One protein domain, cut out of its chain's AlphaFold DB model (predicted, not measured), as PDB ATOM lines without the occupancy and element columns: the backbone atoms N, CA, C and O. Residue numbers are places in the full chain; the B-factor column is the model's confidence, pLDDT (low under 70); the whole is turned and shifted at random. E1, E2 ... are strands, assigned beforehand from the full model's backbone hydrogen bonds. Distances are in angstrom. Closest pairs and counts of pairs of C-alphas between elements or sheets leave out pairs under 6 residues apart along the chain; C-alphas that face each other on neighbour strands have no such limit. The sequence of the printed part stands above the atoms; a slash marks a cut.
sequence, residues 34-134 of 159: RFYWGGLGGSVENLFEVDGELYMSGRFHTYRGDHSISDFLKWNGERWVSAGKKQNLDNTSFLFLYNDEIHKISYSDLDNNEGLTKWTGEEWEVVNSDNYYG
ATOM      1  N   ARG A  34      23.635  -1.963  36.207       68.75
ATOM      2  CA  ARG A  34      23.701  -0.505  36.346       68.75
ATOM      3  C   ARG A  34      24.914   0.066  35.612       68.75
ATOM      4  O   ARG A  34      24.802   1.128  35.001       68.75
ATOM      5  N   PHE A  35      26.019  -0.679  35.554       64.94
ATOM      6  CA  PHE A  35      27.181  -0.302  34.757       64.94
ATOM      7  C   PHE A  35      26.981  -0.532  33.263       64.94
ATOM      8  O   PHE A  35      27.875  -0.184  32.517       64.94
ATOM      9  N   TYR A  36      25.853  -1.070  32.789       67.25
ATOM     10  CA  TYR A  36      25.631  -1.334  31.366       67.25
ATOM     11  C   TYR A  36      25.875  -0.092  30.481       67.25
ATOM     12  O   TYR A  36      25.224   0.946  30.618       67.25
ATOM     13  N   TRP A  37      26.806  -0.253  29.537       64.44
ATOM     14  CA  TRP A  37      27.333   0.765  28.618       64.44
ATOM     15  C   TRP A  37      26.568   0.761  27.285       64.44
ATOM     16  O   TRP A  37      26.823   1.568  26.393       64.44
ATOM     17  N   GLY A  38      25.659  -0.200  27.091       66.12
ATOM     18  CA  GLY A  38      24.957  -0.361  25.828       66.12
ATOM     19  C   GLY A  38      23.993   0.794  25.574       66.12
ATOM     20  O   GLY A  38      23.282   1.261  26.464       66.12
ATOM     21  N   GLY A  39      23.975   1.251  24.324       74.75
ATOM     22  CA  GLY A  39      23.208   2.426  23.922       74.75
ATOM     23  C   GLY A  39      23.977   3.738  24.045       74.75
ATOM     24  O   GLY A  39      23.326   4.771  24.124       74.75
ATOM     25  N   LEU A  40      25.321   3.703  24.052       82.00
ATOM     26  CA  LEU A  40      26.150   4.911  23.965       82.00
ATOM     27  C   LEU A  40      26.193   5.533  22.546       82.00
ATOM     28  O   LEU A  40      26.461   6.719  22.355       82.00
ATOM     29  N   GLY A  41      25.916   4.729  21.513       84.75
ATOM     30  CA  GLY A  41      25.999   5.176  20.115       84.75
ATOM     31  C   GLY A  41      27.426   5.497  19.652       84.75
ATOM     32  O   GLY A  41      27.604   6.127  18.622       84.75
ATOM     33  N   GLY A  42      28.451   5.075  20.391       86.19
ATOM     34  CA  GLY A  42      29.840   5.362  20.056       86.19
ATOM     35  C   GLY A  42      30.826   4.657  20.980       86.19
ATOM     36  O   GLY A  42      30.469   3.661  21.612       86.19
ATOM     37  N   SER A  43      32.064   5.144  21.035       85.50
ATOM     38  CA  SER A  43      33.161   4.514  21.777       85.50
ATOM     39  C   SER A  43      33.479   5.249  23.071       85.50
ATOM     40  O   SER A  43      33.573   6.474  23.090       85.50
ATOM     41  N   VAL A  44      33.726   4.484  24.130       87.75
ATOM     42  CA  VAL A  44      34.395   4.990  25.331       87.75
ATOM     43  C   VAL A  44      35.895   4.966  25.096       87.75
ATOM     44  O   VAL A  44      36.417   4.003  24.537       87.75
ATOM     45  N   GLU A  45      36.568   6.031  25.507       86.38
ATOM     46  CA  GLU A  45      38.006   6.215  25.319       86.38
ATOM     47  C   GLU A  45      38.747   6.219  26.646       86.38
ATOM     48  O   GLU A  45      39.831   5.650  26.722       86.38
ATOM     49  N   ASN A  46      38.139   6.775  27.698       89.00
ATOM     50  CA  ASN A  46      38.744   6.824  29.020       89.00
ATOM     51  C   ASN A  46      37.754   6.454  30.122       89.00
ATOM     52  O   ASN A  46      36.550   6.711  30.023       89.00
ATOM     53  N   LEU A  47      38.303   5.902  31.201       91.62
ATOM     54  CA  LEU A  47      37.625   5.650  32.464       91.62
ATOM     55  C   LEU A  47      38.571   6.092  33.589       91.62
ATOM     56  O   LEU A  47      39.695   5.598  33.660       91.62
ATOM     57  N   PHE A  48      38.126   7.013  34.440       93.25
ATOM     58  CA  PHE A  48      38.938   7.605  35.504       93.25
ATOM     59  C   PHE A  48      38.287   7.390  36.866       93.25
ATOM     60  O   PHE A  48      37.088   7.609  37.006       93.25
ATOM     61  N   GLU A  49      39.078   7.017  37.867       94.12
ATOM     62  CA  GLU A  49      38.692   7.085  39.277       94.12
ATOM     63  C   GLU A  49      39.474   8.234  39.921       94.12
ATOM     64  O   GLU A  49      40.703   8.196  39.927       94.12
ATOM     65  N   VAL A  50      38.771   9.242  40.438       92.44
ATOM     66  CA  VAL A  50      39.360  10.385  41.155       92.44
ATOM     67  C   VAL A  50      38.536  10.655  42.401       92.44
ATOM     68  O   VAL A  50      37.317  10.774  42.315       92.44
ATOM     69  N   ASP A  51      39.189  10.691  43.564       91.00
ATOM     70  CA  ASP A  51      38.555  10.924  44.871       91.00
ATOM     71  C   ASP A  51      37.337  10.021  45.165       91.00
ATOM     72  O   ASP A  51      36.379  10.406  45.836       91.00
ATOM     73  N   GLY A  52      37.372   8.779  44.669       90.50
ATOM     74  CA  GLY A  52      36.282   7.807  44.816       90.50
ATOM     75  C   GLY A  52      35.094   8.038  43.876       90.50
ATOM     76  O   GLY A  52      34.083   7.339  43.976       90.50
ATOM     77  N   GLU A  53      35.206   8.986  42.950       94.06
ATOM     78  CA  GLU A  53      34.234   9.246  41.898       94.06
ATOM     79  C   GLU A  53      34.707   8.638  40.576       94.06
ATOM     80  O   GLU A  53      35.879   8.712  40.208       94.06
ATOM     81  N   LEU A  54      33.776   8.014  39.853       94.00
ATOM     82  CA  LEU A  54      34.068   7.359  38.584       94.00
ATOM     83  C   LEU A  54      33.593   8.235  37.427       94.00
ATOM     84  O   LEU A  54      32.415   8.598  37.354       94.00
ATOM     85  N   TYR A  55      34.497   8.515  36.499       93.88
ATOM     86  CA  TYR A  55      34.253   9.296  35.297       93.88
ATOM     87  C   TYR A  55      34.528   8.477  34.048       93.88
ATOM     88  O   TYR A  55      35.357   7.572  34.043       93.88
ATOM     89  N   MET A  56      33.852   8.831  32.965       91.75
ATOM     90  CA  MET A  56      33.998   8.191  31.669       91.75
ATOM     91  C   MET A  56      33.989   9.249  30.576       91.75
ATOM     92  O   MET A  56      33.161  10.157  30.604       91.75
ATOM     93  N   SER A  57      34.865   9.115  29.586       90.75
ATOM     94  CA  SER A  57      34.878  10.004  28.426       90.75
ATOM     95  C   SER A  57      34.977   9.231  27.123       90.75
ATOM     96  O   SER A  57      35.448   8.092  27.091       90.75
ATOM     97  N   GLY A  58      34.544   9.850  26.032       87.44
ATOM     98  CA  GLY A  58      34.786   9.318  24.701       87.44
ATOM     99  C   GLY A  58      33.856   9.876  23.641       87.44
ATOM    100  O   GLY A  58      33.044  10.772  23.870       87.44
ATOM    101  N   ARG A  59      33.961   9.284  22.456       85.00
ATOM    102  CA  ARG A  59      33.174   9.627  21.273       85.00
ATOM    103  C   ARG A  59      31.857   8.867  21.265       85.00
ATOM    104  O   ARG A  59      31.637   7.997  20.425       85.00
ATOM    105  N   PHE A  60      30.985   9.187  22.210       86.88
ATOM    106  CA  PHE A  60      29.605   8.710  22.257       86.88
ATOM    107  C   PHE A  60      28.622   9.878  22.181       86.88
ATOM    108  O   PHE A  60      28.957  11.025  22.468       86.88
ATOM    109  N   HIS A  61      27.397   9.599  21.741       86.62
ATOM    110  CA  HIS A  61      26.417  10.647  21.431       86.62
ATOM    111  C   HIS A  61      25.009  10.353  21.955       86.62
ATOM    112  O   HIS A  61      24.063  11.081  21.649       86.62
ATOM    113  N   THR A  62      24.831   9.263  22.694       88.50
ATOM    114  CA  THR A  62      23.602   8.993  23.436       88.50
ATOM    115  C   THR A  62      23.919   8.165  24.677       88.50
ATOM    116  O   THR A  62      25.022   7.662  24.794       88.50
ATOM    117  N   TYR A  63      22.998   8.044  25.625       88.19
ATOM    118  CA  TYR A  63      23.023   7.023  26.669       88.19
ATOM    119  C   TYR A  63      21.580   6.695  27.038       88.19
ATOM    120  O   TYR A  63      20.803   7.592  27.362       88.19
ATOM    121  N   ARG A  64      21.185   5.417  26.956       86.44
ATOM    122  CA  ARG A  64      19.794   4.976  27.202       86.44
ATOM    123  C   ARG A  64      18.742   5.783  26.408       86.44
ATOM    124  O   ARG A  64      17.628   5.985  26.884       86.44
ATOM    125  N   GLY A  65      19.095   6.236  25.201       86.56
ATOM    126  CA  GLY A  65      18.225   7.026  24.321       86.56
ATOM    127  C   GLY A  65      18.212   8.535  24.596       86.56
ATOM    128  O   GLY A  65      17.605   9.279  23.830       86.56
ATOM    129  N   ASP A  66      18.896   9.013  25.640       87.69
ATOM    130  CA  ASP A  66      19.119  10.443  25.853       87.69
ATOM    131  C   ASP A  66      20.259  10.923  24.947       87.69
ATOM    132  O   ASP A  66      21.364  10.390  25.008       87.69
ATOM    133  N   HIS A  67      19.993  11.903  24.086       89.56
ATOM    134  CA  HIS A  67      20.970  12.508  23.169       89.56
ATOM    135  C   HIS A  67      21.561  13.826  23.698       89.56
ATOM    136  O   HIS A  67      22.440  14.412  23.064       89.56
ATOM    137  N   SER A  68      21.078  14.310  24.845       88.00
ATOM    138  CA  SER A  68      21.544  15.551  25.478       88.00
ATOM    139  C   SER A  68      22.802  15.363  26.329       88.00
ATOM    140  O   SER A  68      23.367  16.339  26.822       88.00
ATOM    141  N   ILE A  69      23.262  14.120  26.474       88.12
ATOM    142  CA  ILE A  69      24.395  13.783  27.323       88.12
ATOM    143  C   ILE A  69      25.711  14.376  26.783       88.12
ATOM    144  O   ILE A  69      25.912  14.511  25.563       88.12
ATOM    145  N   SER A  70      26.589  14.781  27.704       89.19
ATOM    146  CA  SER A  70      27.954  15.203  27.381       89.19
ATOM    147  C   SER A  70      28.798  14.007  26.940       89.19
ATOM    148  O   SER A  70      28.419  12.858  27.100       89.19
ATOM    149  N   ASP A  71      29.963  14.294  26.388       89.00
ATOM    150  CA  ASP A  71      31.063  13.366  26.082       89.00
ATOM    151  C   ASP A  71      31.938  13.036  27.307       89.00
ATOM    152  O   ASP A  71      32.888  12.260  27.213       89.00
ATOM    153  N   PHE A  72      31.607  13.620  28.460       92.00
ATOM    154  CA  PHE A  72      32.266  13.405  29.740       92.00
ATOM    155  C   PHE A  72      31.224  13.166  30.835       92.00
ATOM    156  O   PHE A  72      30.458  14.071  31.188       92.00
ATOM    157  N   LEU A  73      31.154  11.934  31.331       92.94
ATOM    158  CA  LEU A  73      30.135  11.439  32.253       92.94
ATOM    159  C   LEU A  73      30.730  11.122  33.620       92.94
ATOM    160  O   LEU A  73      31.899  10.769  33.730       92.94
ATOM    161  N   LYS A  74      29.882  11.173  34.643       93.94
ATOM    162  CA  LYS A  74      30.162  10.775  36.020       93.94
ATOM    163  C   LYS A  74      29.154   9.722  36.474       93.94
ATOM    164  O   LYS A  74      27.972   9.787  36.123       93.94
ATOM    165  N   TRP A  75      29.610   8.752  37.253       93.62
ATOM    166  CA  TRP A  75      28.755   7.776  37.916       93.62
ATOM    167  C   TRP A  75      28.132   8.382  39.170       93.62
ATOM    168  O   TRP A  75      28.845   8.854  40.053       93.62
ATOM    169  N   ASN A  76      26.805   8.343  39.285       92.06
ATOM    170  CA  ASN A  76      26.105   8.880  40.457       92.06
ATOM    171  C   ASN A  76      25.654   7.805  41.471       92.06
ATOM    172  O   ASN A  76      24.885   8.115  42.376       92.06
ATOM    173  N   GLY A  77      26.068   6.544  41.299       90.25
ATOM    174  CA  GLY A  77      25.615   5.404  42.111       90.25
ATOM    175  C   GLY A  77      24.502   4.562  41.470       90.25
ATOM    176  O   GLY A  77      24.334   3.393  41.824       90.25
ATOM    177  N   GLU A  78      23.775   5.121  40.501       87.88
ATOM    178  CA  GLU A  78      22.649   4.459  39.825       87.88
ATOM    179  C   GLU A  78      22.786   4.437  38.302       87.88
ATOM    180  O   GLU A  78      22.391   3.462  37.658       87.88
ATOM    181  N   ARG A  79      23.311   5.518  37.717       88.25
ATOM    182  CA  ARG A  79      23.485   5.696  36.274       88.25
ATOM    183  C   ARG A  79      24.624   6.665  35.959       88.25
ATOM    184  O   ARG A  79      25.044   7.465  36.796       88.25
ATOM    185  N   TRP A  80      25.059   6.642  34.704       91.44
ATOM    186  CA  TRP A  80      25.909   7.691  34.152       91.44
ATOM    187  C   TRP A  80      25.102   8.973  33.937       91.44
ATOM    188  O   TRP A  80      23.987   8.937  33.407       91.44
ATOM    189  N   VAL A  81      25.669  10.102  34.350       91.88
ATOM    190  CA  VAL A  81      25.128  11.452  34.142       91.88
ATOM    191  C   VAL A  81      26.214  12.352  33.568       91.88
ATOM    192  O   VAL A  81      27.395  12.081  33.767       91.88
ATOM    193  N   SER A  82      25.844  13.421  32.865       93.19
ATOM    194  CA  SER A  82      26.818  14.415  32.402       93.19
ATOM    195  C   SER A  82      27.597  14.987  33.590       93.19
ATOM    196  O   SER A  82      26.982  15.496  34.527       93.19
ATOM    197  N   ALA A  83      28.930  14.904  33.560       93.38
ATOM    198  CA  ALA A  83      29.777  15.479  34.607       93.38
ATOM    199  C   ALA A  83      29.791  17.015  34.539       93.38
ATOM    200  O   ALA A  83      29.862  17.682  35.563       93.38
ATOM    201  N   GLY A  84      29.659  17.569  33.332       89.06
ATOM    202  CA  GLY A  84      29.601  19.003  33.078       89.06
ATOM    203  C   GLY A  84      28.879  19.322  31.775       89.06
ATOM    204  O   GLY A  84      28.195  18.478  31.186       89.06
ATOM    205  N   LYS A  85      29.036  20.561  31.302       85.00
ATOM    206  CA  LYS A  85      28.529  20.963  29.983       85.00
ATOM    207  C   LYS A  85      29.224  20.161  28.886       85.00
ATOM    208  O   LYS A  85      30.406  19.850  28.987       85.00
ATOM    209  N   LYS A  86      28.482  19.857  27.824       79.62
ATOM    210  CA  LYS A  86      29.022  19.201  26.634       79.62
ATOM    211  C   LYS A  86      30.079  20.094  25.989       79.62
ATOM    212  O   LYS A  86      29.761  21.224  25.624       79.62
ATOM    213  N   GLN A  87      31.300  19.579  25.862       71.12
ATOM    214  CA  GLN A  87      32.428  20.318  25.288       71.12
ATOM    215  C   GLN A  87      32.703  19.939  23.830       71.12
ATOM    216  O   GLN A  87      33.484  20.613  23.173       71.12
ATOM    217  N   ASN A  88      32.035  18.902  23.306       71.12
ATOM    218  CA  ASN A  88      32.378  18.276  22.031       71.12
ATOM    219  C   ASN A  88      33.869  17.927  22.012       71.12
ATOM    220  O   ASN A  88      34.601  18.419  21.159       71.12
ATOM    221  N   LEU A  89      34.290  17.102  22.979       69.69
ATOM    222  CA  LEU A  89      35.544  16.360  22.971       69.69
ATOM    223  C   LEU A  89      35.576  15.557  21.669       69.69
ATOM    224  O   LEU A  89      35.088  14.430  21.569       69.69
ATOM    225  N   ASP A  90      36.031  16.218  20.619       68.44
ATOM    226  CA  ASP A  90      36.216  15.644  19.311       68.44
ATOM    227  C   ASP A  90      37.589  14.965  19.278       68.44
ATOM    228  O   ASP A  90      38.261  14.782  20.295       68.44
ATOM    229  N   ASN A  91      38.029  14.578  18.087       66.62
ATOM    230  CA  ASN A  91      39.318  13.918  17.926       66.62
ATOM    231  C   ASN A  91      40.509  14.809  18.332       66.62
ATOM    232  O   ASN A  91      41.631  14.340  18.203       66.62
ATOM    233  N   THR A  92      40.300  16.069  18.734       70.56
ATOM    234  CA  THR A  92      41.353  17.032  19.069       70.56
ATOM    235  C   THR A  92      41.640  17.162  20.560       70.56
ATOM    236  O   THR A  92      42.462  17.984  20.957       70.56
ATOM    237  N   SER A  93      40.971  16.382  21.408       79.88
ATOM    238  CA  SER A  93      41.177  16.445  22.854       79.88
ATOM    239  C   SER A  93      41.615  15.103  23.418       79.88
ATOM    240  O   SER A  93      41.055  14.062  23.085       79.88
ATOM    241  N   PHE A  94      42.595  15.142  24.315       82.75
ATOM    242  CA  PHE A  94      43.046  13.995  25.091       82.75
ATOM    243  C   PHE A  94      42.819  14.270  26.567       82.75
ATOM    244  O   PHE A  94      43.195  15.331  27.067       82.75
ATOM    245  N   LEU A  95      42.193  13.316  27.252       88.62
ATOM    246  CA  LEU A  95      42.022  13.359  28.698       88.62
ATOM    247  C   LEU A  95      42.996  12.382  29.346       88.62
ATOM    248  O   LEU A  95      43.191  11.282  28.834       88.62
ATOM    249  N   PHE A  96      43.572  12.772  30.476       88.38
ATOM    250  CA  PHE A  96      44.540  11.968  31.216       88.38
ATOM    251  C   PHE A  96      44.512  12.306  32.707       88.38
ATOM    252  O   PHE A  96      43.952  13.326  33.111       88.38
ATOM    253  N   LEU A  97      45.119  11.440  33.518       89.50
ATOM    254  CA  LEU A  97      45.332  11.693  34.941       89.50
ATOM    255  C   LEU A  97      46.726  12.262  35.175       89.50
ATOM    256  O   LEU A  97      47.709  11.750  34.642       89.50
ATOM    257  N   TYR A  98      46.806  13.284  36.015       87.81
ATOM    258  CA  TYR A  98      48.060  13.820  36.527       87.81
ATOM    259  C   TYR A  98      47.827  14.325  37.950       87.81
ATOM    260  O   TYR A  98      46.881  15.065  38.181       87.81
ATOM    261  N   ASN A  99      48.652  13.891  38.908       88.69
ATOM    262  CA  ASN A  99      48.500  14.216  40.336       88.69
ATOM    263  C   ASN A  99      47.086  13.969  40.899       88.69
ATOM    264  O   ASN A  99      46.565  14.798  41.635       88.69
ATOM    265  N   ASP A 100      46.479  12.831  40.546       88.50
ATOM    266  CA  ASP A 100      45.100  12.464  40.911       88.50
ATOM    267  C   ASP A 100      44.022  13.431  40.376       88.50
ATOM    268  O   ASP A 100      42.878  13.402  40.810       88.50
ATOM    269  N   GLU A 101      44.351  14.251  39.377       93.06
ATOM    270  CA  GLU A 101      43.440  15.210  38.756       93.06
ATOM    271  C   GLU A 101      43.202  14.844  37.288       93.06
ATOM    272  O   GLU A 101      44.096  14.354  36.593       93.06
ATOM    273  N   ILE A 102      41.979  15.069  36.796       93.44
ATOM    274  CA  ILE A 102      41.654  14.849  35.382       93.44
ATOM    275  C   ILE A 102      42.038  16.100  34.612       93.44
ATOM    276  O   ILE A 102      41.484  17.179  34.828       93.44
ATOM    277  N   HIS A 103      42.945  15.938  33.663       91.19
ATOM    278  CA  HIS A 103      43.349  16.984  32.746       91.19
ATOM    279  C   HIS A 103      42.814  16.705  31.352       91.19
ATOM    280  O   HIS A 103      42.621  15.557  30.952       91.19
ATOM    281  N   LYS A 104      42.587  17.781  30.606       88.75
ATOM    282  CA  LYS A 104      42.292  17.756  29.179       88.75
ATOM    283  C   LYS A 104      43.306  18.641  28.488       88.75
ATOM    284  O   LYS A 104      43.444  19.813  28.838       88.75
ATOM    285  N   ILE A 105      43.959  18.096  27.478       84.44
ATOM    286  CA  ILE A 105      44.743  18.870  26.529       84.44
ATOM    287  C   ILE A 105      44.025  18.873  25.186       84.44
ATOM    288  O   ILE A 105      43.621  17.820  24.686       84.44
ATOM    289  N   SER A 106      43.847  20.060  24.622       79.69
ATOM    290  CA  SER A 106      43.223  20.259  23.320       79.69
ATOM    291  C   SER A 106      44.278  20.720  22.307       79.69
ATOM    292  O   SER A 106      45.222  21.442  22.643       79.69
ATOM    293  N   TYR A 107      44.145  20.272  21.058       72.56
ATOM    294  CA  TYR A 107      44.983  20.700  19.938       72.56
ATOM    295  C   TYR A 107      44.103  21.113  18.756       72.56
ATOM    296  O   TYR A 107      43.648  20.306  17.956       72.56
ATOM    297  N   SER A 108      43.839  22.405  18.632       64.12
ATOM    298  CA  SER A 108      43.000  22.942  17.563       64.12
ATOM    299  C   SER A 108      43.857  23.722  16.561       64.12
ATOM    300  O   SER A 108      44.700  24.523  16.957       64.12
ATOM    301  N   ASP A 109      43.614  23.524  15.259       53.59
ATOM    302  CA  ASP A 109      44.138  24.402  14.196       53.59
ATOM    303  C   ASP A 109      43.414  25.775  14.172       53.59
ATOM    304  O   ASP A 109      43.654  26.595  13.285       53.59
ATOM    305  N   LEU A 110      42.497  26.026  15.118       51.12
ATOM    306  CA  LEU A 110      41.662  27.224  15.239       51.12
ATOM    307  C   LEU A 110      41.959  27.982  16.548       51.12
ATOM    308  O   LEU A 110      42.317  27.389  17.563       51.12
ATOM    309  N   ASP A 111      41.735  29.301  16.531       50.75
ATOM    310  CA  ASP A 111      42.087  30.291  17.575       50.75
ATOM    311  C   ASP A 111      41.383  30.129  18.947       50.75
ATOM    312  O   ASP A 111      41.402  31.038  19.775       50.75
ATOM    313  N   ASN A 112      40.731  28.998  19.209       55.50
ATOM    314  CA  ASN A 112      39.964  28.717  20.426       55.50
ATOM    315  C   ASN A 112      40.489  27.500  21.200       55.50
ATOM    316  O   ASN A 112      39.728  26.849  21.916       55.50
ATOM    317  N   ASN A 113      41.772  27.176  21.043       63.31
ATOM    318  CA  ASN A 113      42.382  26.089  21.784       63.31
ATOM    319  C   ASN A 113      42.494  26.456  23.273       63.31
ATOM    320  O   ASN A 113      43.169  27.418  23.631       63.31
ATOM    321  N   GLU A 114      41.851  25.686  24.151       67.00
ATOM    322  CA  GLU A 114      41.943  25.897  25.606       67.00
ATOM    323  C   GLU A 114      43.285  25.407  26.189       67.00
ATOM    324  O   GLU A 114      43.494  25.493  27.397       67.00
ATOM    325  N   GLY A 115      44.201  24.916  25.339       82.50
ATOM    326  CA  GLY A 115      45.524  24.437  25.729       82.50
ATOM    327  C   GLY A 115      45.419  23.236  26.665       82.50
ATOM    328  O   GLY A 115      44.837  22.211  26.307       82.50
ATOM    329  N   LEU A 116      45.983  23.371  27.864       86.31
ATOM    330  CA  LEU A 116      45.848  22.441  28.977       86.31
ATOM    331  C   LEU A 116      44.828  22.974  29.987       86.31
ATOM    332  O   LEU A 116      44.968  24.064  30.543       86.31
ATOM    333  N   THR A 117      43.853  22.135  30.305       89.31
ATOM    334  CA  THR A 117      42.807  22.395  31.292       89.31
ATOM    335  C   THR A 117      42.746  21.278  32.325       89.31
ATOM    336  O   THR A 117      43.210  20.160  32.085       89.31
ATOM    337  N   LYS A 118      42.156  21.580  33.476       92.19
ATOM    338  CA  LYS A 118      41.913  20.666  34.588       92.19
ATOM    339  C   LYS A 118      40.426  20.636  34.917       92.19
ATOM    340  O   LYS A 118      39.768  21.672  34.915       92.19
ATOM    341  N   TRP A 119      39.899  19.459  35.221       94.44
ATOM    342  CA  TRP A 119      38.542  19.293  35.720       94.44
ATOM    343  C   TRP A 119      38.461  19.641  37.211       94.44
ATOM    344  O   TRP A 119      39.192  19.076  38.023       94.44
ATOM    345  N   THR A 120      37.547  20.537  37.584       93.25
ATOM    346  CA  THR A 120      37.360  20.991  38.977       93.25
ATOM    347  C   THR A 120      36.294  20.206  39.746       93.25
ATOM    348  O   THR A 120      36.084  20.449  40.930       93.25
ATOM    349  N   GLY A 121      35.584  19.295  39.076       91.56
ATOM    350  CA  GLY A 121      34.370  18.659  39.599       91.56
ATOM    351  C   GLY A 121      33.078  19.249  39.029       91.56
ATOM    352  O   GLY A 121      32.066  18.549  39.000       91.56
ATOM    353  N   GLU A 122      33.125  20.484  38.522       88.88
ATOM    354  CA  GLU A 122      31.971  21.191  37.939       88.88
ATOM    355  C   GLU A 122      32.259  21.758  36.543       88.88
ATOM    356  O   GLU A 122      31.381  21.760  35.670       88.88
ATOM    357  N   GLU A 123      33.489  22.221  36.309       89.38
ATOM    358  CA  GLU A 123      33.912  22.823  35.047       89.38
ATOM    359  C   GLU A 123      35.387  22.555  34.718       89.38
ATOM    360  O   GLU A 123      36.140  21.999  35.517       89.38
ATOM    361  N   TRP A 124      35.786  22.912  33.494       90.00
ATOM    362  CA  TRP A 124      37.180  22.863  33.060       90.00
ATOM    363  C   TRP A 124      37.835  24.218  33.326       90.00
ATOM    364  O   TRP A 124      37.362  25.240  32.833       90.00
ATOM    365  N   GLU A 125      38.927  24.221  34.081       90.88
ATOM    366  CA  GLU A 125      39.747  25.396  34.370       90.88
ATOM    367  C   GLU A 125      41.016  25.372  33.512       90.88
ATOM    368  O   GLU A 125      41.672  24.337  33.399       90.88
ATOM    369  N   VAL A 126      41.379  26.503  32.900       89.06
ATOM    370  CA  VAL A 126      42.605  26.620  32.095       89.06
ATOM    371  C   VAL A 126      43.825  26.646  33.012       89.06
ATOM    372  O   VAL A 126      43.991  27.564  33.809       89.06
ATOM    373  N   VAL A 127      44.700  25.655  32.854       89.38
ATOM    374  CA  VAL A 127      46.011  25.592  33.514       89.38
ATOM    375  C   VAL A 127      47.039  26.358  32.687       89.38
ATOM    376  O   VAL A 127      47.839  27.126  33.218       89.38
ATOM    377  N   ASN A 128      47.014  26.158  31.372       84.00
ATOM    378  CA  ASN A 128      47.934  26.776  30.434       84.00
ATOM    379  C   ASN A 128      47.233  26.921  29.071       84.00
ATOM    380  O   ASN A 128      46.614  25.979  28.594       84.00
ATOM    381  N   SER A 129      47.326  28.094  28.444       81.31
ATOM    382  CA  SER A 129      46.664  28.410  27.166       81.31
ATOM    383  C   SER A 129      47.594  28.311  25.948       81.31
ATOM    384  O   SER A 129      47.336  28.937  24.919       81.31
ATOM    385  N   ASP A 130      48.721  27.619  26.073       77.62
ATOM    386  CA  ASP A 130      49.687  27.448  24.998       77.62
ATOM    387  C   ASP A 130      49.090  26.569  23.897       77.62
ATOM    388  O   ASP A 130      48.366  25.597  24.133       77.62
ATOM    389  N   ASN A 131      49.434  26.903  22.655       70.25
ATOM    390  CA  ASN A 131      49.027  26.114  21.507       70.25
ATOM    391  C   ASN A 131      49.950  24.911  21.338       70.25
ATOM    392  O   ASN A 131      51.082  25.025  20.857       70.25
ATOM    393  N   TYR A 132      49.431  23.740  21.685       70.56
ATOM    394  CA  TYR A 132      50.085  22.471  21.411       70.56
ATOM    395  C   TYR A 132      49.759  22.030  19.984       70.56
ATOM    396  O   TYR A 132      48.698  21.478  19.710       70.56
ATOM    397  N   TYR A 133      50.673  22.308  19.052       61.66
ATOM    398  CA  TYR A 133      50.548  21.865  17.664       61.66
ATOM    399  C   TYR A 133      51.093  20.445  17.493       61.66
ATOM    400  O   TYR A 133      52.265  20.177  17.761       61.66
ATOM    401  N   GLY A 134      50.256  19.544  16.981       62.16
ATOM    402  CA  GLY A 134      50.655  18.194  16.590       62.16
ATOM    403  C   GLY A 134      49.605  17.147  16.935       62.16
ATOM    404  O   GLY A 134      48.765  17.345  17.804       62.16
TER     405      GLY A 134
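Overview. This is residues 34 to 134 of the 159 residues of an uncharacterized protein of Gracilimonas mengyeensis (UniProt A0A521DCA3). Two strongly twisted four-stranded sheets, E1 to E4 and then E5 to E8, make a loose sandwich that is only partly face to face: E1 and E2 of the first meet E5 and E6 of the second, while E4 and E8 lie away from this seam. Each sheet is a meander, each strand the antiparallel neighbour of the one before, in the orders E1 - E2 - E3 - E4 and E5 - E6 - E7 - E8. The printed part has 101 residues, with eight named strands in the order E1 to E8 and no named helix; the class is all strand, though 43 of the residues, under half, are in named elements. It is compact, with a radius of gyration of the C-alphas of 13.6 A and spans of 40 by 27 by 19 A.

Along the chain. E1, residues 43 to 50, begins with C-alpha 43 at (33.161, 4.514, 21.777) and is 21.2 A long. E2, residues 53 to 59, is 20.7 A long. E3 is residues 72 to 75, and E4 is residues 80 to 82. E5, residues 93 to 98, begins with C-alpha 93 at (41.177, 16.445, 22.854) and measures 15.5 A. E6, residues 101 to 106, measures 16.2 A. E7 is residues 116 to 119, and E8, residues 124 to 128, ends with C-alpha 128 at (47.934, 26.776, 30.434).

Arrangement. E1 and E2 form a hairpin at 159 degrees, with N 48 and O 55 2.9 A apart, within hydrogen-bond range. E2 and E3 pair through N 56 and O 73, 2.9 A, and E3 and E4 through N 74 and O 81, 2.8 A. This sheet is only just strongly twisted, its C-alphas up to 4.1 A off its best plane. In the other sheet, E5 and E6 pair through N 96 and O 103, 3.0 A, E6 and E7 through N 104 and O 117, 2.9 A, and E7 and E8 through N 118 and O 125, 2.8 A. Between the sheets, the closest C-alphas of E1 and E6 are those of Val 50 and Glu 101, 6.8 A, and of E1 and E5 those of Asn 46 and Leu 95, 7.3 A. E4 and E8 are apart.

Size, cuts and confidence. The C-alphas farthest apart are those of Arg 34 and Asp 111, 40.5 A. The printed part has no cut. The link from E2 to E3, 12 residues, is long. Mean pLDDT of the printed part is 83.2; residues 34 to 38, 89 to 91, 108 to 114 and 133 to 134 are under 70.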